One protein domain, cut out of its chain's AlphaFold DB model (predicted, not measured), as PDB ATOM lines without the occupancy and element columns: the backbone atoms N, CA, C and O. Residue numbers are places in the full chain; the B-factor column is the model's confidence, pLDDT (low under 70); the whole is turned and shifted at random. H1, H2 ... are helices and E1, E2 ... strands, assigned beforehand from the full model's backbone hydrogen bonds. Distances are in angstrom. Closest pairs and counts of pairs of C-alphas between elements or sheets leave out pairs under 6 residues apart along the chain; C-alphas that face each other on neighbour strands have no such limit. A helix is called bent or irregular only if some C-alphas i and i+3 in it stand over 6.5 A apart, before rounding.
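AT A GLANCE: This is residues 109 to 200 and 244 to 303 of the 305 residues of an uncharacterized protein of Rhodobacteraceae bacterium EhC02 (UniProt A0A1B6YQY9). A strongly twisted sheet of five strands, E1 to E5, meets a smaller three-stranded sheet, E6 to E8, at one end, so that the two are partly face to face with their strands crossed. H3 packs on the large sheet and H1 sits by its E5 edge, while the last stretch folds back from H2, beyond the small sheet, to H3 and then H4. The printed part has 152 residues, with four named helices and eight named strands in the order E1 E2 E3 H1 E4 E5 E6 E7 E8 H2 H3 H4. Both sheets are antiparallel, ordered E4 E3 E2 E1 E5 and E6 E7 E8, and the class is mixed, helices and strands. The whole is compact, with a radius of gyration of the C-alphas of 15.2 A and spans of 45 by 35 by 25 A.

IN THESE COORDINATES: Find C-alpha 116 at (180.216, 192.654, 205.896); from there E1, residues 116 to 123, runs 22.1 A. Next come E2, residues 126 to 136, 28.4 A long, and E3, residues 140 to 150, 27.7 A long. E2 bends by 72 degrees at residue 133, and E3 by 67 degrees at residue 147. The large sheet also holds E4, residues 170 to 172, and E5, residues 180 to 184. For the small sheet look at E6, residues 192 to 198, 18.9 A; E7, residues 246 to 252, 19.5 A; and E8, residues 258 to 265, 21.5 A, which begins at C-alpha 258 at (175.199, 182.723, 217.284). The helices are H1, residues 156 to 160; H2, residues 268 to 273; H3, residues 284 to 292, 12.1 A; and H4, residues 297 to 302, ending at C-alpha 302 at (178.011, 170.184, 198.196). H2 is irregular: its C-alphas 269 and 272 are 7.3 A apart.

HOW THE PARTS SIT: Begin with E1, E2 and E3, a meander, each strand the antiparallel neighbour of the one before; E1 and E2 form a hairpin, as do E2 and E3. Look for N 120 and O 128 at 3.0 A between E1 and E2, and N 133 and O 142 at 2.9 A between E2 and E3. At the edges, N 143 and O 170 are 2.9 A apart for E4, and N 117 and O 183 are 2.8 A apart for E5. H3 is on this sheet at a height of 6.8 A, only just over E2 with 3 of its 9 C-alphas, and slantwise to it at 42 degrees on the local plane. Its closest C-alphas to E1 are those of Arg 288 and Leu 122, 5.8 A apart. H1 is on the sheet too, at a height of 7.3 A; its closest C-alphas to E5 are those of Pro 156 and Gly 183, 5.7 A apart. The two sheets make a sandwich, two sheets face to face, with strands at 88 degrees to each other; the closest C-alphas of E2 and E8 are those of Gly 135 and Ile 258, 4.8 A apart. In the small sheet, N 194 and O 250 are 2.9 A apart, and across the hairpin E7 and E8, N 249 and O 261 are 2.8 A apart. Residues 197 to 198 of E6 also pair, parallel, with residues 277 to 278. H3 and H4 are close but not clearly touching, with the C-alphas of Ala 290 and Ala 299 at 7.3 A. In H1 and H3 every O i to N i+4 pair is within hydrogen-bond range; H4 has 1 of 2, and H2 has 0 of 2, with 0 of 3 O i to N i+3 pairs.

THE WHOLE: The two C-alphas farthest apart, those of Ala 124 and Asp 264, are 46.2 A apart. Residues 201 to 243 are not printed, and C-alphas 200 and 244 stand 8.6 A apart across this cut, in the link from E6 to E7. Of the links that are printed whole, none is long. The mean pLDDT of the printed part is 78.9; look for values under 70 at residues 197 to 200, 244 to 245, 266 to 282 and 293 to 303.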
ATOM      1  N   GLU A 109     184.576 189.344 215.363       87.19
ATOM      2  CA  GLU A 109     183.436 190.196 215.710       87.19
ATOM      3  C   GLU A 109     183.830 191.574 216.264       87.19
ATOM      4  O   GLU A 109     183.027 192.504 216.183       87.19
ATOM      5  N   ASP A 110     185.059 191.735 216.762       86.88
ATOM      6  CA  ASP A 110     185.575 193.021 217.241       86.88
ATOM      7  C   ASP A 110     186.069 193.916 216.086       86.88
ATOM      8  O   ASP A 110     186.193 195.134 216.241       86.88
ATOM      9  N   HIS A 111     186.315 193.336 214.904       88.31
ATOM     10  CA  HIS A 111     186.870 194.033 213.735       88.31
ATOM     11  C   HIS A 111     185.902 194.114 212.558       88.31
ATOM     12  O   HIS A 111     185.996 195.027 211.733       88.31
ATOM     13  N   VAL A 112     184.984 193.156 212.456       90.81
ATOM     14  CA  VAL A 112     184.097 192.996 211.312       90.81
ATOM     15  C   VAL A 112     182.655 192.933 211.789       90.81
ATOM     16  O   VAL A 112     182.260 192.053 212.548       90.81
ATOM     17  N   ALA A 113     181.830 193.851 211.287       91.38
ATOM     18  CA  ALA A 113     180.401 193.833 211.558       91.38
ATOM     19  C   ALA A 113     179.704 192.707 210.781       91.38
ATOM     20  O   ALA A 113     180.016 192.464 209.612       91.38
ATOM     21  N   SER A 114     178.700 192.082 211.400       92.06
ATOM     22  CA  SER A 114     177.780 191.175 210.704       92.06
ATOM     23  C   SER A 114     177.218 191.829 209.432       92.06
ATOM     24  O   SER A 114     176.877 193.013 209.427       92.06
ATOM     25  N   GLY A 115     177.136 191.063 208.349       93.25
ATOM     26  CA  GLY A 115     176.721 191.519 207.024       93.25
ATOM     27  C   GLY A 115     177.845 192.112 206.178       93.25
ATOM     28  O   GLY A 115     177.585 192.560 205.063       93.25
ATOM     29  N   SER A 116     179.083 192.146 206.672       95.56
ATOM     30  CA  SER A 116     180.216 192.654 205.896       95.56
ATOM     31  C   SER A 116     180.639 191.662 204.817       95.56
ATOM     32  O   SER A 116     180.850 190.479 205.086       95.56
ATOM     33  N   TYR A 117     180.820 192.168 203.600       97.12
ATOM     34  CA  TYR A 117     181.564 191.472 202.564       97.12
ATOM     35  C   TYR A 117     183.055 191.617 202.830       97.12
ATOM     36  O   TYR A 117     183.562 192.729 203.009       97.12
ATOM     37  N   LEU A 118     183.746 190.486 202.827       95.75
ATOM     38  CA  LEU A 118     185.176 190.390 203.042       95.75
ATOM     39  C   LEU A 118     185.839 189.888 201.765       95.75
ATOM     40  O   LEU A 118     185.330 188.969 201.121       95.75
ATOM     41  N   ARG A 119     186.981 190.481 201.412       94.25
ATOM     42  CA  ARG A 119     187.876 189.954 200.380       94.25
ATOM     43  C   ARG A 119     189.122 189.349 200.999       94.25
ATOM     44  O   ARG A 119     189.644 189.882 201.976       94.25
ATOM     45  N   LEU A 120     189.628 188.295 200.372       91.44
ATOM     46  CA  LEU A 120     190.919 187.682 200.674       91.44
ATOM     47  C   LEU A 120     191.771 187.588 199.406       91.44
ATOM     48  O   LEU A 120     191.248 187.398 198.307       91.44
ATOM     49  N   ALA A 121     193.090 187.701 199.546       89.00
ATOM     50  CA  ALA A 121     194.013 187.536 198.426       89.00
ATOM     51  C   ALA A 121     194.219 186.049 198.073       89.00
ATOM     52  O   ALA A 121     194.410 185.216 198.964       89.00
ATOM     53  N   LEU A 122     194.230 185.743 196.767       80.25
ATOM     54  CA  LEU A 122     194.503 184.412 196.190       80.25
ATOM     55  C   LEU A 122     195.856 184.337 195.451       80.25
ATOM     56  O   LEU A 122     196.222 183.292 194.919       80.25
ATOM     57  N   GLY A 123     196.583 185.455 195.362       80.75
ATOM     58  CA  GLY A 123     197.813 185.586 194.573       80.75
ATOM     59  C   GLY A 123     197.580 186.111 193.150       80.75
ATOM     60  O   GLY A 123     196.459 186.138 192.641       80.75
ATOM     61  N   ALA A 124     198.658 186.582 192.509       83.25
ATOM     62  CA  ALA A 124     198.641 187.188 191.167       83.25
ATOM     63  C   ALA A 124     197.606 188.325 190.989       83.25
ATOM     64  O   ALA A 124     197.042 188.497 189.910       83.25
ATOM     65  N   GLY A 125     197.337 189.085 192.058       83.94
ATOM     66  CA  GLY A 125     196.356 190.177 192.050       83.94
ATOM     67  C   GLY A 125     194.895 189.725 191.979       83.94
ATOM     68  O   GLY A 125     194.039 190.546 191.665       83.94
ATOM     69  N   ARG A 126     194.608 188.443 192.245       89.62
ATOM     70  CA  ARG A 126     193.247 187.900 192.292       89.62
ATOM     71  C   ARG A 126     192.708 187.830 193.716       89.62
ATOM     72  O   ARG A 126     193.469 187.574 194.654       89.62
ATOM     73  N   PHE A 127     191.395 187.989 193.852       93.06
ATOM     74  CA  PHE A 127     190.706 188.011 195.140       93.06
ATOM     75  C   PHE A 127     189.519 187.053 195.176       93.06
ATOM     76  O   PHE A 127     188.825 186.881 194.179       93.06
ATOM     77  N   GLY A 128     189.312 186.443 196.341       93.38
ATOM     78  CA  GLY A 128     188.120 185.681 196.698       93.38
ATOM     79  C   GLY A 128     187.248 186.467 197.669       93.38
ATOM     80  O   GLY A 128     187.724 187.421 198.291       93.38
ATOM     81  N   TYR A 129     185.987 186.058 197.819       95.19
ATOM     82  CA  TYR A 129     185.006 186.800 198.609       95.19
ATOM     83  C   TYR A 129     184.148 185.906 199.499       95.19
ATOM     84  O   TYR A 129     183.778 184.790 199.132       95.19
ATOM     85  N   LEU A 130     183.774 186.445 200.655       94.56
ATOM     86  CA  LEU A 130     182.804 185.853 201.572       94.56
ATOM     87  C   LEU A 130     181.934 186.945 202.203       94.56
ATOM     88  O   LEU A 130     182.338 188.102 202.313       94.56
ATOM     89  N   LEU A 131     180.734 186.574 202.628       95.25
ATOM     90  CA  LEU A 131     179.852 187.397 203.443       95.25
ATOM     91  C   LEU A 131     179.890 186.873 204.880       95.25
ATOM     92  O   LEU A 131     179.553 185.716 205.126       95.25
ATOM     93  N   PHE A 132     180.288 187.715 205.829       94.69
ATOM     94  CA  PHE A 132     180.231 187.383 207.251       94.69
ATOM     95  C   PHE A 132     178.803 187.533 207.770       94.69
ATOM     96  O   PHE A 132     178.259 188.633 207.765       94.69
ATOM     97  N   LEU A 133     178.192 186.440 208.229       93.31
ATOM     98  CA  LEU A 133     176.811 186.435 208.723       93.31
ATOM     99  C   LEU A 133     176.708 186.734 210.225       93.31
ATOM    100  O   LEU A 133     175.620 187.011 210.723       93.31
ATOM    101  N   GLY A 134     177.821 186.649 210.950       91.69
ATOM    102  CA  GLY A 134     177.884 186.808 212.400       91.69
ATOM    103  C   GLY A 134     178.454 185.575 213.101       91.69
ATOM    104  O   GLY A 134     178.856 184.596 212.471       91.69
ATOM    105  N   GLY A 135     178.505 185.639 214.425       89.12
ATOM    106  CA  GLY A 135     179.106 184.627 215.282       89.12
ATOM    107  C   GLY A 135     179.916 185.246 216.408       89.12
ATOM    108  O   GLY A 135     179.823 186.445 216.669       89.12
ATOM    109  N   ASN A 136     180.678 184.410 217.103       84.81
ATOM    110  CA  ASN A 136     181.662 184.862 218.079       84.81
ATOM    111  C   ASN A 136     182.816 183.863 218.174       84.81
ATOM    112  O   ASN A 136     182.673 182.715 217.752       84.81
ATOM    113  N   LYS A 137     183.940 184.282 218.753       75.75
ATOM    114  CA  LYS A 137     185.147 183.445 218.848       75.75
ATOM    115  C   LYS A 137     184.911 182.094 219.536       75.75
ATOM    116  O   LYS A 137     185.553 181.113 219.181       75.75
ATOM    117  N   THR A 138     184.015 182.046 220.520       72.31
ATOM    118  CA  THR A 138     183.760 180.846 221.331       72.31
ATOM    119  C   THR A 138     182.845 179.851 220.625       72.31
ATOM    120  O   THR A 138     183.092 178.651 220.656       72.31
ATOM    121  N   ASP A 139     181.788 180.348 219.986       73.75
ATOM    122  CA  ASP A 139     180.728 179.532 219.387       73.75
ATOM    123  C   ASP A 139     180.903 179.359 217.859       73.75
ATOM    124  O   ASP A 139     180.151 178.623 217.213       73.75
ATOM    125  N   GLY A 140     181.891 180.043 217.277       79.00
ATOM    126  CA  GLY A 140     182.242 180.053 215.860       79.00
ATOM    127  C   GLY A 140     181.542 181.137 215.034       79.00
ATOM    128  O   GLY A 140     180.572 181.773 215.458       79.00
ATOM    129  N   TYR A 141     182.049 181.332 213.816       87.88
ATOM    130  CA  TYR A 141     181.543 182.295 212.838       87.88
ATOM    131  C   TYR A 141     180.858 181.599 211.672       87.88
ATOM    132  O   TYR A 141     181.305 180.535 211.251       87.88
ATOM    133  N   LEU A 142     179.815 182.223 211.122       90.06
ATOM    134  CA  LEU A 142     179.153 181.759 209.907       90.06
ATOM    135  C   LEU A 142     179.475 182.653 208.716       90.06
ATOM    136  O   LEU A 142     179.424 183.885 208.802       90.06
ATOM    137  N   PHE A 143     179.742 182.004 207.586       90.88
ATOM    138  CA  PHE A 143     180.100 182.659 206.340       90.88
ATOM    139  C   PHE A 143     179.311 182.118 205.159       90.88
ATOM    140  O   PHE A 143     179.143 180.912 204.993       90.88
ATOM    141  N   ASP A 144     178.908 183.037 204.294       91.00
ATOM    142  CA  ASP A 144     178.437 182.767 202.944       91.00
ATOM    143  C   ASP A 144     179.633 182.909 201.989       91.00
ATOM    144  O   ASP A 144     180.048 184.021 201.657       91.00
ATOM    145  N   CYS A 145     180.232 181.799 201.560       89.62
ATOM    146  CA  CYS A 145     181.381 181.829 200.648       89.62
ATOM    147  C   CYS A 145     180.919 182.030 199.200       89.62
ATOM    148  O   CYS A 145     180.005 181.344 198.739       89.62
ATOM    149  N   LEU A 146     181.538 182.959 198.469       91.62
ATOM    150  CA  LEU A 146     181.136 183.300 197.101       91.62
ATOM    151  C   LEU A 146     182.027 182.578 196.088       91.62
ATOM    152  O   LEU A 146     183.249 182.642 196.180       91.62
ATOM    153  N   ALA A 147     181.426 181.958 195.074       89.12
ATOM    154  CA  ALA A 147     182.118 181.381 193.920       89.12
ATOM    155  C   ALA A 147     182.492 182.476 192.903       89.12
ATOM    156  O   ALA A 147     182.138 182.416 191.725       89.12
ATOM    157  N   LEU A 148     183.177 183.515 193.379       89.75
ATOM    158  CA  LEU A 148     183.633 184.648 192.584       89.75
ATOM    159  C   LEU A 148     185.125 184.868 192.815       89.75
ATOM    160  O   LEU A 148     185.568 185.015 193.954       89.75
ATOM    161  N   VAL A 149     185.867 184.944 191.713       91.75
ATOM    162  CA  VAL A 149     187.271 185.351 191.692       91.75
ATOM    163  C   VAL A 149     187.442 186.468 190.672       91.75
ATOM    164  O   VAL A 149     187.080 186.295 189.509       91.75
ATOM    165  N   ASP A 150     188.001 187.598 191.093       92.62
ATOM    166  CA  ASP A 150     188.227 188.757 190.224       92.62
ATOM    167  C   ASP A 150     189.544 189.493 190.557       92.62
ATOM    168  O   ASP A 150     190.385 188.980 191.297       92.62
ATOM    169  N   ASP A 151     189.737 190.687 189.986       91.25
ATOM    170  CA  ASP A 151     190.887 191.575 190.206       91.25
ATOM    171  C   ASP A 151     190.702 192.572 191.375       91.25
ATOM    172  O   ASP A 151     191.417 193.572 191.468       91.25
ATOM    173  N   GLY A 152     189.748 192.318 192.275       89.31
ATOM    174  CA  GLY A 152     189.506 193.097 193.489       89.31
ATOM    175  C   GLY A 152     188.494 194.232 193.334       89.31
ATOM    176  O   GLY A 152     188.421 195.092 194.220       89.31
ATOM    177  N   LYS A 153     187.738 194.272 192.228       90.38
ATOM    178  CA  LYS A 153     186.833 195.379 191.865       90.38
ATOM    179  C   LYS A 153     185.350 195.081 192.088       90.38
ATOM    180  O   LYS A 153     184.527 195.962 191.825       90.38
ATOM    181  N   ALA A 154     184.991 193.892 192.572       93.06
ATOM    182  CA  ALA A 154     183.605 193.562 192.878       93.06
ATOM    183  C   ALA A 154     182.992 194.554 193.880       93.06
ATOM    184  O   ALA A 154     183.512 194.783 194.974       93.06
ATOM    185  N   THR A 155     181.853 195.132 193.499       93.75
ATOM    186  CA  THR A 155     181.054 196.004 194.363       93.75
ATOM    187  C   THR A 155     180.089 195.175 195.214       93.75
ATOM    188  O   THR A 155     179.733 194.063 194.817       93.75
ATOM    189  N   PRO A 156     179.562 195.706 196.332       93.31
ATOM    190  CA  PRO A 156     178.566 194.999 197.144       93.31
ATOM    191  C   PRO A 156     177.343 194.510 196.354       93.31
ATOM    192  O   PRO A 156     176.790 193.463 196.673       93.31
ATOM    193  N   GLN A 157     176.942 195.221 195.293       93.06
ATOM    194  CA  GLN A 157     175.846 194.807 194.410       93.06
ATOM    195  C   GLN A 157     176.213 193.583 193.560       93.06
ATOM    196  O   GLN A 157     175.381 192.698 193.381       93.06
ATOM    197  N   ILE A 158     177.453 193.511 193.061       94.12
ATOM    198  CA  ILE A 158     177.959 192.330 192.344       94.12
ATOM    199  C   ILE A 158     178.029 191.141 193.306       94.12
ATOM    200  O   ILE A 158     177.571 190.052 192.973       94.12
ATOM    201  N   LEU A 159     178.545 191.367 194.517       94.44
ATOM    202  CA  LEU A 159     178.691 190.334 195.545       94.44
ATOM    203  C   LEU A 159     177.337 189.784 196.020       94.44
ATOM    204  O   LEU A 159     177.203 188.580 196.236       94.44
ATOM    205  N   ALA A 160     176.312 190.634 196.110       92.25
ATOM    206  CA  ALA A 160     174.955 190.212 196.454       92.25
ATOM    207  C   ALA A 160     174.367 189.217 195.439       92.25
ATOM    208  O   ALA A 160     173.669 188.288 195.836       92.25
ATOM    209  N   GLY A 161     174.677 189.384 194.148       89.94
ATOM    210  CA  GLY A 161     174.233 188.488 193.075       89.94
ATOM    211  C   GLY A 161     175.200 187.346 192.749       89.94
ATOM    212  O   GLY A 161     174.904 186.544 191.863       89.94
ATOM    213  N   ALA A 162     176.358 187.274 193.409       90.75
ATOM    214  CA  ALA A 162     177.369 186.272 193.108       90.75
ATOM    215  C   ALA A 162     176.910 184.868 193.544       90.75
ATOM    216  O   ALA A 162     176.346 184.718 194.639       90.75
ATOM    217  N   PRO A 163     177.183 183.829 192.728       88.88
ATOM    218  CA  PRO A 163     176.884 182.454 193.098       88.88
ATOM    219  C   PRO A 163     177.614 182.086 194.391       88.88
ATOM    220  O   PRO A 163     178.731 182.544 194.644       88.88
ATOM    221  N   ARG A 164     176.975 181.265 195.223       86.19
ATOM    222  CA  ARG A 164     177.601 180.728 196.431       86.19
ATOM    223  C   ARG A 164     178.468 179.527 196.074       86.19
ATOM    224  O   ARG A 164     178.124 178.751 195.186       86.19
ATOM    225  N   LEU A 165     179.598 179.406 196.760       80.25
ATOM    226  CA  LEU A 165     180.513 178.275 196.637       80.25
ATOM    227  C   LEU A 165     179.904 177.000 197.232       80.25
ATOM    228  O   LEU A 165     180.095 175.914 196.691       80.25
ATOM    229  N   TYR A 166     179.125 177.158 198.300       78.12
ATOM    230  CA  TYR A 166     178.419 176.086 198.998       78.12
ATOM    231  C   TYR A 166     176.909 176.350 198.965       78.12
ATOM    232  O   TYR A 166     176.482 177.500 198.829       78.12
ATOM    233  N   ARG A 167     176.078 175.309 199.090       74.75
ATOM    234  CA  ARG A 167     174.607 175.443 199.041       74.75
ATOM    235  C   ARG A 167     174.033 176.111 200.283       74.75
ATOM    236  O   ARG A 167     172.872 176.514 200.272       74.75
ATOM    237  N   GLN A 168     174.828 176.225 201.340       78.50
ATOM    238  CA  GLN A 168     174.457 176.876 202.586       78.50
ATOM    239  C   GLN A 168     175.666 177.546 203.257       78.50
ATOM    240  O   GLN A 168     176.806 177.251 202.886       78.50
ATOM    241  N   PRO A 169     175.438 178.393 204.276       85.94
ATOM    242  CA  PRO A 169     176.520 178.950 205.070       85.94
ATOM    243  C   PRO A 169     177.377 177.880 205.746       85.94
ATOM    244  O   PRO A 169     176.882 176.837 206.185       85.94
ATOM    245  N   VAL A 170     178.660 178.183 205.895       81.31
ATOM    246  CA  VAL A 170     179.652 177.316 206.537       81.31
ATOM    247  C   VAL A 170     180.160 177.946 207.822       81.31
ATOM    248  O   VAL A 170     180.195 179.171 207.954       81.31
ATOM    249  N   GLN A 171     180.567 177.106 208.770       81.19
ATOM    250  CA  GLN A 171     181.268 177.577 209.953       81.19
ATOM    251  C   GLN A 171     182.757 177.740 209.637       81.19
ATOM    252  O   GLN A 171     183.365 176.880 209.000       81.19
ATOM    253  N   GLY A 172     183.365 178.827 210.094       78.19
ATOM    254  CA  GLY A 172     184.786 179.069 209.886       78.19
ATOM    255  C   GLY A 172     185.439 179.817 211.034       78.19
ATOM    256  O   GLY A 172     184.766 180.424 211.866       78.19
ATOM    257  N   MET A 173     186.767 179.781 211.044       77.00
ATOM    258  CA  MET A 173     187.613 180.621 211.889       77.00
ATOM    259  C   MET A 173     188.557 181.373 210.958       77.00
ATOM    260  O   MET A 173     189.408 180.775 210.301       77.00
ATOM    261  N   ILE A 174     188.355 182.685 210.856       76.62
ATOM    262  CA  ILE A 174     189.116 183.560 209.966       76.62
ATOM    263  C   ILE A 174     189.834 184.597 210.818       76.62
ATOM    264  O   ILE A 174     189.214 185.243 211.660       76.62
ATOM    265  N   ASP A 175     191.130 184.766 210.561       77.50
ATOM    266  CA  ASP A 175     191.901 185.877 211.109       77.50
ATOM    267  C   ASP A 175     191.362 187.203 210.526       77.50
ATOM    268  O   ASP A 175     191.391 187.368 209.298       77.50
ATOM    269  N   PRO A 176     190.892 188.155 211.362       78.88
ATOM    270  CA  PRO A 176     190.403 189.455 210.900       78.88
ATOM    271  C   PRO A 176     191.419 190.225 210.049       78.88
ATOM    272  O   PRO A 176     191.021 191.017 209.197       78.88
ATOM    273  N   PHE A 177     192.721 190.000 210.237       79.00
ATOM    274  CA  PHE A 177     193.770 190.686 209.481       79.00
ATOM    275  C   PHE A 177     194.096 190.022 208.141       79.00
ATOM    276  O   PHE A 177     194.808 190.609 207.327       79.00
ATOM    277  N   GLY A 178     193.590 188.813 207.894       76.81
ATOM    278  CA  GLY A 178     193.743 188.116 206.617       76.81
ATOM    279  C   GLY A 178     192.715 188.530 205.559       76.81
ATOM    280  O   GLY A 178     192.736 188.002 204.443       76.81
ATOM    281  N   VAL A 179     191.817 189.454 205.905       88.25
ATOM    282  CA  VAL A 179     190.697 189.893 205.075       88.25
ATOM    283  C   VAL A 179     190.539 191.409 205.088       88.25
ATOM    284  O   VAL A 179     190.957 192.096 206.014       88.25
ATOM    285  N   GLU A 180     189.880 191.940 204.062       90.38
ATOM    286  CA  GLU A 180     189.526 193.356 203.983       90.38
ATOM    287  C   GLU A 180     188.026 193.528 203.743       90.38
ATOM    288  O   GLU A 180     187.443 192.844 202.900       90.38
ATOM    289  N   VAL A 181     187.398 194.473 204.446       94.38
ATOM    290  CA  VAL A 181     185.979 194.799 204.253       94.38
ATOM    291  C   VAL A 181     185.804 195.593 202.958       94.38
ATOM    292  O   VAL A 181     186.351 196.686 202.811       94.38
ATOM    293  N   THR A 182     185.015 195.068 202.023       93.12
ATOM    294  CA  THR A 182     184.737 195.710 200.720       93.12
ATOM    295  C   THR A 182     183.359 196.362 200.652       93.12
ATOM    296  O   THR A 182     183.071 197.135 199.739       93.12
ATOM    297  N   GLY A 183     182.513 196.089 201.642       93.19
ATOM    298  CA  GLY A 183     181.229 196.742 201.846       93.19
ATOM    299  C   GLY A 183     180.311 195.898 202.716       93.19
ATOM    300  O   GLY A 183     180.753 194.961 203.374       93.19
ATOM    301  N   THR A 184     179.025 196.225 202.716       93.50
ATOM    302  CA  THR A 184     178.034 195.587 203.591       93.50
ATOM    303  C   THR A 184     176.810 195.185 202.778       93.50
ATOM    304  O   THR A 184     176.386 195.918 201.882       93.50
ATOM    305  N   ALA A 185     176.250 194.016 203.074       91.31
ATOM    306  CA  ALA A 185     174.984 193.562 202.524       91.31
ATOM    307  C   ALA A 185     173.833 194.438 203.039       91.31
ATOM    308  O   ALA A 185     173.710 194.676 204.240       91.31
ATOM    309  N   THR A 186     172.978 194.912 202.134       80.81
ATOM    310  CA  THR A 186     171.830 195.768 202.481       80.81
ATOM    311  C   THR A 186     170.591 194.975 202.888       80.81
ATOM    312  O   THR A 186     169.757 195.494 203.624       80.81
ATOM    313  N   ASP A 187     170.491 193.717 202.452       77.25
ATOM    314  CA  ASP A 187     169.243 192.941 202.509       77.25
ATOM    315  C   ASP A 187     169.307 191.793 203.530       77.25
ATOM    316  O   ASP A 187     168.489 190.870 203.524       77.25
ATOM    317  N   MET A 188     170.287 191.830 204.432       82.25
ATOM    318  CA  MET A 188     170.439 190.797 205.446       82.25
ATOM    319  C   MET A 188     169.406 190.985 206.558       82.25
ATOM    320  O   MET A 188     169.402 191.988 207.273       82.25
ATOM    321  N   THR A 189     168.529 189.994 206.719       81.69
ATOM    322  CA  THR A 189     167.485 190.012 207.747       81.69
ATOM    323  C   THR A 189     167.818 189.008 208.841       81.69
ATOM    324  O   THR A 189     167.897 187.812 208.585       81.69
ATOM    325  N   HIS A 190     167.986 189.494 210.071       80.75
ATOM    326  CA  HIS A 190     168.134 188.650 211.257       80.75
ATOM    327  C   HIS A 190     166.780 188.434 211.973       80.75
ATOM    328  O   HIS A 190     165.961 189.360 212.035       80.75
ATOM    329  N   PRO A 191     166.558 187.274 212.624       84.75
ATOM    330  CA  PRO A 191     167.513 186.182 212.808       84.75
ATOM    331  C   PRO A 191     167.702 185.321 211.553       84.75
ATOM    332  O   PRO A 191     166.812 185.248 210.711       84.75
ATOM    333  N   ILE A 192     168.863 184.676 211.451       85.75
ATOM    334  CA  ILE A 192     169.163 183.693 210.401       85.75
ATOM    335  C   ILE A 192     169.248 182.328 211.074       85.75
ATOM    336  O   ILE A 192     169.964 182.179 212.063       85.75
ATOM    337  N   THR A 193     168.532 181.345 210.540       87.12
ATOM    338  CA  THR A 193     168.521 179.976 211.056       87.12
ATOM    339  C   THR A 193     169.088 179.040 210.001       87.12
ATOM    340  O   THR A 193     168.591 179.017 208.876       87.12
ATOM    341  N   VAL A 194     170.118 178.279 210.362       84.94
ATOM    342  CA  VAL A 194     170.818 177.371 209.447       84.94
ATOM    343  C   VAL A 194     170.919 175.983 210.085       84.94
ATOM    344  O   VAL A 194     171.456 175.867 211.190       84.94
ATOM    345  N   PRO A 195     170.401 174.927 209.437       79.00
ATOM    346  CA  PRO A 195     170.566 173.558 209.902       79.00
ATOM    347  C   PRO A 195     171.962 173.013 209.561       79.00
ATOM    348  O   PRO A 195     172.482 173.195 208.463       79.00
ATOM    349  N   PHE A 196     172.536 172.278 210.501       75.62
ATOM    350  CA  PHE A 196     173.798 171.557 210.392       75.62
ATOM    351  C   PHE A 196     173.592 170.116 210.867       75.62
ATOM    352  O   PHE A 196     172.630 169.805 211.565       75.62
ATOM    353  N   ARG A 197     174.514 169.222 210.536       69.00
ATOM    354  CA  ARG A 197     174.700 167.954 211.259       69.00
ATOM    355  C   ARG A 197     176.096 167.960 211.862       69.00
ATOM    356  O   ARG A 197     176.943 168.649 211.335       69.00
ATOM    357  N   MET A 198     176.398 167.216 212.909       66.81
ATOM    358  CA  MET A 198     177.740 167.137 213.491       66.81
ATOM    359  C   MET A 198     178.066 165.686 213.779       66.81
ATOM    360  O   MET A 198     177.242 164.976 214.347       66.81
ATOM    361  N   ALA A 199     179.265 165.245 213.418       59.62
ATOM    362  CA  ALA A 199     179.821 164.039 214.004       59.62
ATOM    363  C   ALA A 199     180.566 164.475 215.266       59.62
ATOM    364  O   ALA A 199     181.502 165.262 215.187       59.62
ATOM    365  N   THR A 200     180.123 164.011 216.430       50.94
ATOM    366  CA  THR A 200     180.757 164.324 217.722       50.94
ATOM    367  C   THR A 200     182.014 163.500 217.986       50.94
ATOM    368  O   THR A 200     182.675 163.687 219.004       50.94
ATOM    369  N   ASP A 244     176.408 157.818 214.906       65.88
ATOM    370  CA  ASP A 244     175.555 158.552 213.984       65.88
ATOM    371  C   ASP A 244     175.690 160.071 214.229       65.88
ATOM    372  O   ASP A 244     175.769 160.496 215.385       65.88
ATOM    373  N   PRO A 245     175.747 160.902 213.172       69.25
ATOM    374  CA  PRO A 245     175.807 162.351 213.327       69.25
ATOM    375  C   PRO A 245     174.542 162.896 214.003       69.25
ATOM    376  O   PRO A 245     173.457 162.355 213.829       69.25
ATOM    377  N   ILE A 246     174.657 163.999 214.732       71.31
ATOM    378  CA  ILE A 246     173.546 164.680 215.412       71.31
ATOM    379  C   ILE A 246     173.135 165.917 214.609       71.31
ATOM    380  O   ILE A 246     173.994 166.612 214.069       71.31
ATOM    381  N   ALA A 247     171.840 166.205 214.498       77.31
ATOM    382  CA  ALA A 247     171.356 167.441 213.890       77.31
ATOM    383  C   ALA A 247     171.610 168.640 214.818       77.31
ATOM    384  O   ALA A 247     171.317 168.583 216.005       77.31
ATOM    385  N   TYR A 248     172.082 169.752 214.271       79.75
ATOM    386  CA  TYR A 248     172.206 171.027 214.968       79.75
ATOM    387  C   TYR A 248     171.488 172.118 214.190       79.75
ATOM    388  O   TYR A 248     171.340 172.059 212.974       79.75
ATOM    389  N   THR A 249     171.041 173.150 214.886       85.06
ATOM    390  CA  THR A 249     170.541 174.373 214.264       85.06
ATOM    391  C   THR A 249     171.310 175.553 214.823       85.06
ATOM    392  O   THR A 249     171.271 175.799 216.030       85.06
ATOM    393  N   ALA A 250     171.999 176.283 213.949       87.25
ATOM    394  CA  ALA A 250     172.558 177.580 214.283       87.25
ATOM    395  C   ALA A 250     171.483 178.652 214.146       87.25
ATOM    396  O   ALA A 250     170.815 178.745 213.116       87.25
ATOM    397  N   GLU A 251     171.369 179.507 215.150       89.69
ATOM    398  CA  GLU A 251     170.560 180.716 215.096       89.69
ATOM    399  C   GLU A 251     171.454 181.936 215.322       89.69
ATOM    400  O   GLU A 251     171.992 182.138 216.411       89.69
ATOM    401  N   LEU A 252     171.594 182.770 214.293       88.50
ATOM    402  CA  LEU A 252     172.185 184.097 214.401       88.50
ATOM    403  C   LEU A 252     171.112 185.082 214.840       88.50
ATOM    404  O   LEU A 252     170.189 185.399 214.087       88.50
ATOM    405  N   LYS A 253     171.253 185.596 216.057       86.69
ATOM    406  CA  LYS A 253     170.342 186.579 216.644       86.69
ATOM    407  C   LYS A 253     170.529 187.953 215.999       86.69
ATOM    408  O   LYS A 253     171.512 188.230 215.322       86.69
ATOM    409  N   ARG A 254     169.605 188.878 216.277       83.38
ATOM    410  CA  ARG A 254     169.656 190.268 215.771       83.38
ATOM    411  C   ARG A 254     170.917 191.046 216.146       83.38
ATOM    412  O   ARG A 254     171.235 192.023 215.485       83.38
ATOM    413  N   ASN A 255     171.604 190.643 217.211       78.38
ATOM    414  CA  ASN A 255     172.873 191.233 217.632       78.38
ATOM    415  C   ASN A 255     174.095 190.568 216.972       78.38
ATOM    416  O   ASN A 255     175.210 190.812 217.414       78.38
ATOM    417  N   GLY A 256     173.895 189.688 215.985       77.56
ATOM    418  CA  GLY A 256     174.962 188.951 215.310       77.56
ATOM    419  C   GLY A 256     175.546 187.790 216.116       77.56
ATOM    420  O   GLY A 256     176.399 187.083 215.593       77.56
ATOM    421  N   ARG A 257     175.100 187.550 217.360       83.25
ATOM    422  CA  ARG A 257     175.565 186.401 218.152       83.25
ATOM    423  C   ARG A 257     174.887 185.124 217.688       83.25
ATOM    424  O   ARG A 257     173.671 185.100 217.494       83.25
ATOM    425  N   ILE A 258     175.674 184.065 217.593       85.50
ATOM    426  CA  ILE A 258     175.199 182.723 217.284       85.50
ATOM    427  C   ILE A 258     174.777 181.984 218.557       85.50
ATOM    428  O   ILE A 258     175.338 182.195 219.632       85.50
ATOM    429  N   THR A 259     173.771 181.128 218.432       85.19
ATOM    430  CA  THR A 259     173.433 180.096 219.413       85.19
ATOM    431  C   THR A 259     173.127 178.791 218.704       85.19
ATOM    432  O   THR A 259     172.571 178.808 217.607       85.19
ATOM    433  N   TRP A 260     173.444 177.678 219.352       84.00
ATOM    434  CA  TRP A 260     173.274 176.341 218.799       84.00
ATOM    435  C   TRP A 260     172.176 175.589 219.545       84.00
ATOM    436  O   TRP A 260     172.148 175.581 220.775       84.00
ATOM    437  N   THR A 261     171.275 174.964 218.791       84.75
ATOM    438  CA  THR A 261     170.276 174.033 219.324       84.75
ATOM    439  C   THR A 261     170.588 172.640 218.807       84.75
ATOM    440  O   THR A 261     170.615 172.429 217.595       84.75
ATOM    441  N   GLU A 262     170.833 171.709 219.721       83.00
ATOM    442  CA  GLU A 262     170.986 170.288 219.411       83.00
ATOM    443  C   GLU A 262     169.619 169.655 219.129       83.00
ATOM    444  O   GLU A 262     168.633 169.945 219.811       83.00
ATOM    445  N   GLY A 263     169.560 168.821 218.097       77.88
ATOM    446  CA  GLY A 263     168.394 168.056 217.678       77.88
ATOM    447  C   GLY A 263     168.645 166.550 217.741       77.88
ATOM    448  O   GLY A 263     169.506 166.072 218.474       77.88
ATOM    449  N   ASP A 264     167.876 165.790 216.963       78.50
ATOM    450  CA  ASP A 264     167.934 164.328 216.987       78.50
ATOM    451  C   ASP A 264     169.175 163.759 216.274       78.50
ATOM    452  O   ASP A 264     169.754 164.362 215.364       78.50
ATOM    453  N   THR A 265     169.550 162.536 216.652       73.00
ATOM    454  CA  THR A 265     170.548 161.729 215.943       73.00
ATOM    455  C   THR A 265     170.040 161.331 214.550       73.00
ATOM    456  O   THR A 265     168.936 160.807 214.402       73.00
ATOM    457  N   ILE A 266     170.862 161.544 213.524       67.44
ATOM    458  CA  ILE A 266     170.581 161.239 212.119       67.44
ATOM    459  C   ILE A 266     171.277 159.922 211.745       67.44
ATOM    460  O   ILE A 266     172.506 159.888 211.667       67.44
ATOM    461  N   PRO A 267     170.539 158.847 211.417       66.25
ATOM    462  CA  PRO A 267     171.153 157.595 210.983       66.25
ATOM    463  C   PRO A 267     172.045 157.789 209.745       66.25
ATOM    464  O   PRO A 267     171.616 158.401 208.761       66.25
ATOM    465  N   ARG A 268     173.252 157.202 209.735       57.66
ATOM    466  CA  ARG A 268     174.254 157.328 208.644       57.66
ATOM    467  C   ARG A 268     173.722 157.095 207.221       57.66
ATOM    468  O   ARG A 268     174.193 157.730 206.282       57.66
ATOM    469  N   GLY A 269     172.709 156.242 207.046       57.94
ATOM    470  CA  GLY A 269     172.082 155.963 205.743       57.94
ATOM    471  C   GLY A 269     171.084 157.018 205.245       57.94
ATOM    472  O   GLY A 269     170.694 156.985 204.083       57.94
ATOM    473  N   GLN A 270     170.663 157.954 206.098       58.97
ATOM    474  CA  GLN A 270     169.746 159.048 205.744       58.97
ATOM    475  C   GLN A 270     170.481 160.377 205.537       58.97
ATOM    476  O   GLN A 270     169.878 161.373 205.146       58.97
ATOM    477  N   ALA A 271     171.796 160.390 205.757       54.66
ATOM    478  CA  ALA A 271     172.600 161.597 205.843       54.66
ATOM    479  C   ALA A 271     172.764 162.321 204.488       54.66
ATOM    480  O   ALA A 271     172.917 163.537 204.466       54.66
ATOM    481  N   ALA A 272     172.698 161.625 203.349       54.38
ATOM    482  CA  ALA A 272     172.911 162.229 202.023       54.38
ATOM    483  C   ALA A 272     171.898 163.337 201.654       54.38
ATOM    484  O   ALA A 272     172.186 164.162 200.794       54.38
ATOM    485  N   ALA A 273     170.729 163.364 202.301       51.62
ATOM    486  CA  ALA A 273     169.696 164.378 202.081       51.62
ATOM    487  C   ALA A 273     169.835 165.616 202.989       51.62
ATOM    488  O   ALA A 273     169.019 166.531 202.883       51.62
ATOM    489  N   TRP A 274     170.825 165.643 203.891       48.31
ATOM    490  CA  TRP A 274     170.945 166.658 204.938       48.31
ATOM    491  C   TRP A 274     172.179 167.555 204.766       48.31
ATOM    492  O   TRP A 274     173.241 167.061 204.373       48.31
ATOM    493  N   PRO A 275     172.054 168.850 205.111       53.62
ATOM    494  CA  PRO A 275     173.151 169.806 205.060       53.62
ATOM    495  C   PRO A 275     174.347 169.461 205.974       53.62
ATOM    496  O   PRO A 275     174.249 168.645 206.885       53.62
ATOM    497  N   MET A 276     175.488 170.082 205.663       56.97
ATOM    498  CA  MET A 276     176.889 169.841 206.062       56.97
ATOM    499  C   MET A 276     177.201 169.400 207.515       56.97
ATOM    500  O   MET A 276     176.508 169.785 208.454       56.97
ATOM    501  N   LEU A 277     178.309 168.648 207.692       53.56
ATOM    502  CA  LEU A 277     178.928 168.329 208.995       53.56
ATOM    503  C   LEU A 277     179.567 169.583 209.639       53.56
ATOM    504  O   LEU A 277     180.395 170.237 209.009       53.56
ATOM    505  N   PHE A 278     179.258 169.877 210.900       40.69
ATOM    506  CA  PHE A 278     180.048 170.720 211.791       40.69
ATOM    507  C   PHE A 278     181.391 170.006 211.979       40.69
ATOM    508  O   PHE A 278     181.424 168.842 212.380       40.69
ATOM    509  N   GLY A 279     182.464 170.655 211.533       46.62
ATOM    510  CA  GLY A 279     183.780 170.040 211.331       46.62
ATOM    511  C   GLY A 279     184.403 170.360 209.968       46.62
ATOM    512  O   GLY A 279     185.618 170.290 209.818       46.62
ATOM    513  N   ALA A 280     183.609 170.810 208.990       50.75
ATOM    514  CA  ALA A 280     184.121 171.532 207.827       50.75
ATOM    515  C   ALA A 280     184.441 172.984 208.227       50.75
ATOM    516  O   ALA A 280     183.726 173.917 207.869       50.75
ATOM    517  N   HIS A 281     185.479 173.162 209.046       61.19
ATOM    518  CA  HIS A 281     185.979 174.484 209.408       61.19
ATOM    519  C   HIS A 281     186.605 175.134 208.175       61.19
ATOM    520  O   HIS A 281     187.650 174.694 207.693       61.19
ATOM    521  N   VAL A 282     185.978 176.190 207.658       64.94
ATOM    522  CA  VAL A 282     186.614 177.004 206.621       64.94
ATOM    523  C   VAL A 282     187.644 177.925 207.271       64.94
ATOM    524  O   VAL A 282     187.323 178.730 208.148       64.94
ATOM    525  N   THR A 283     188.890 177.790 206.829       74.81
ATOM    526  CA  THR A 283     189.980 178.732 207.072       74.81
ATOM    527  C   THR A 283     190.223 179.526 205.790       74.81
ATOM    528  O   THR A 283     189.692 179.206 204.722       74.81
ATOM    529  N   LEU A 284     191.047 180.573 205.855       74.75
ATOM    530  CA  LEU A 284     191.426 181.294 204.637       74.75
ATOM    531  C   LEU A 284     192.158 180.390 203.638       74.75
ATOM    532  O   LEU A 284     191.982 180.563 202.436       74.75
ATOM    533  N   ASP A 285     192.929 179.413 204.111       72.94
ATOM    534  CA  ASP A 285     193.679 178.505 203.241       72.94
ATOM    535  C   ASP A 285     192.775 177.499 202.536       72.94
ATOM    536  O   ASP A 285     192.924 177.295 201.331       72.94
ATOM    537  N   THR A 286     191.782 176.934 203.231       72.62
ATOM    538  CA  THR A 286     190.823 176.027 202.581       72.62
ATOM    539  C   THR A 286     189.979 176.762 201.542       72.62
ATOM    540  O   THR A 286     189.766 176.244 200.446       72.62
ATOM    541  N   LEU A 287     189.590 178.012 201.817       76.31
ATOM    542  CA  LEU A 287     188.878 178.846 200.847       76.31
ATOM    543  C   LEU A 287     189.753 179.227 199.642       76.31
ATOM    544  O   LEU A 287     189.277 179.222 198.505       76.31
ATOM    545  N   ARG A 288     191.039 179.545 199.862       80.06
ATOM    546  CA  ARG A 288     191.997 179.817 198.776       80.06
ATOM    547  C   ARG A 288     192.133 178.622 197.853       80.06
ATOM    548  O   ARG A 288     192.052 178.793 196.635       80.06
ATOM    549  N   ALA A 289     192.312 177.438 198.430       74.62
ATOM    550  CA  ALA A 289     192.396 176.200 197.677       74.62
ATOM    551  C   ALA A 289     191.125 176.023 196.826       74.62
ATOM    552  O   ALA A 289     191.210 175.995 195.593       74.62
ATOM    553  N   ALA A 290     189.943 176.081 197.457       75.81
ATOM    554  CA  ALA A 290     188.652 175.911 196.790       75.81
ATOM    555  C   ALA A 290     188.475 176.833 195.569       75.81
ATOM    556  O   ALA A 290     188.072 176.391 194.492       75.81
ATOM    557  N   LEU A 291     188.814 178.116 195.719       80.06
ATOM    558  CA  LEU A 291     188.647 179.131 194.675       80.06
ATOM    559  C   LEU A 291     189.714 179.073 193.575       80.06
ATOM    560  O   LEU A 291     189.488 179.565 192.468       80.06
ATOM    561  N   THR A 292     190.879 178.492 193.857       78.94
ATOM    562  CA  THR A 292     191.960 178.323 192.873       78.94
ATOM    563  C   THR A 292     191.919 176.969 192.164       78.94
ATOM    564  O   THR A 292     192.689 176.752 191.228       78.94
ATOM    565  N   GLY A 293     190.971 176.100 192.532       65.50
ATOM    566  CA  GLY A 293     190.801 174.763 191.962       65.50
ATOM    567  C   GLY A 293     191.692 173.699 192.609       65.50
ATOM    568  O   GLY A 293     191.714 172.557 192.146       65.50
ATOM    569  N   GLU A 294     192.404 174.054 193.678       54.44
ATOM    570  CA  GLU A 294     193.109 173.114 194.543       54.44
ATOM    571  C   GLU A 294     192.080 172.557 195.537       54.44
ATOM    572  O   GLU A 294     191.380 173.282 196.232       54.44
ATOM    573  N   ARG A 295     191.841 171.253 195.473       54.50
ATOM    574  CA  ARG A 295     190.556 170.651 195.855       54.50
ATOM    575  C   ARG A 295     190.150 170.919 197.309       54.50
ATOM    576  O   ARG A 295     190.942 170.745 198.227       54.50
ATOM    577  N   ASP A 296     188.873 171.245 197.490       54.44
ATOM    578  CA  ASP A 296     188.239 171.479 198.786       54.44
ATOM    579  C   ASP A 296     187.285 170.331 199.138       54.44
ATOM    580  O   ASP A 296     186.391 169.973 198.366       54.44
ATOM    581  N   ILE A 297     187.480 169.761 200.326       51.56
ATOM    582  CA  ILE A 297     186.692 168.648 200.860       51.56
ATOM    583  C   ILE A 297     185.208 169.016 200.963       51.56
ATOM    584  O   ILE A 297     184.349 168.169 200.713       51.56
ATOM    585  N   VAL A 298     184.893 170.275 201.283       53.41
ATOM    586  CA  VAL A 298     183.507 170.749 201.381       53.41
ATOM    587  C   VAL A 298     182.851 170.754 200.000       53.41
ATOM    588  O   VAL A 298     181.764 170.193 199.825       53.41
ATOM    589  N   ALA A 299     183.554 171.277 198.989       54.19
ATOM    590  CA  ALA A 299     183.089 171.330 197.603       54.19
ATOM    591  C   ALA A 299     182.752 169.942 197.019       54.19
ATOM    592  O   ALA A 299     181.787 169.816 196.267       54.19
ATOM    593  N   LEU A 300     183.480 168.884 197.397       52.09
ATOM    594  CA  LEU A 300     183.214 167.512 196.928       52.09
ATOM    595  C   LEU A 300     181.837 166.977 197.337       52.09
ATOM    596  O   LEU A 300     181.296 166.098 196.667       52.09
ATOM    597  N   THR A 301     181.283 167.484 198.438       53.03
ATOM    598  CA  THR A 301     180.003 167.014 198.986       53.03
ATOM    599  C   THR A 301     178.818 167.904 198.626       53.03
ATOM    600  O   THR A 301     177.685 167.425 198.648       53.03
ATOM    601  N   ASP A 302     179.064 169.169 198.274       49.31
ATOM    602  CA  ASP A 302     178.011 170.184 198.196       49.31
ATOM    603  C   ASP A 302     178.113 171.124 196.990       49.31
ATOM    604  O   ASP A 302     177.357 172.087 196.927       49.31
ATOM    605  N   ALA A 303     178.997 170.881 196.010       52.22
ATOM    606  CA  ALA A 303     179.054 171.723 194.812       52.22
ATOM    607  C   ALA A 303     177.632 171.976 194.273       52.22
ATOM    608  O   ALA A 303     176.862 171.036 194.023       52.22
TER     609      ALA A 303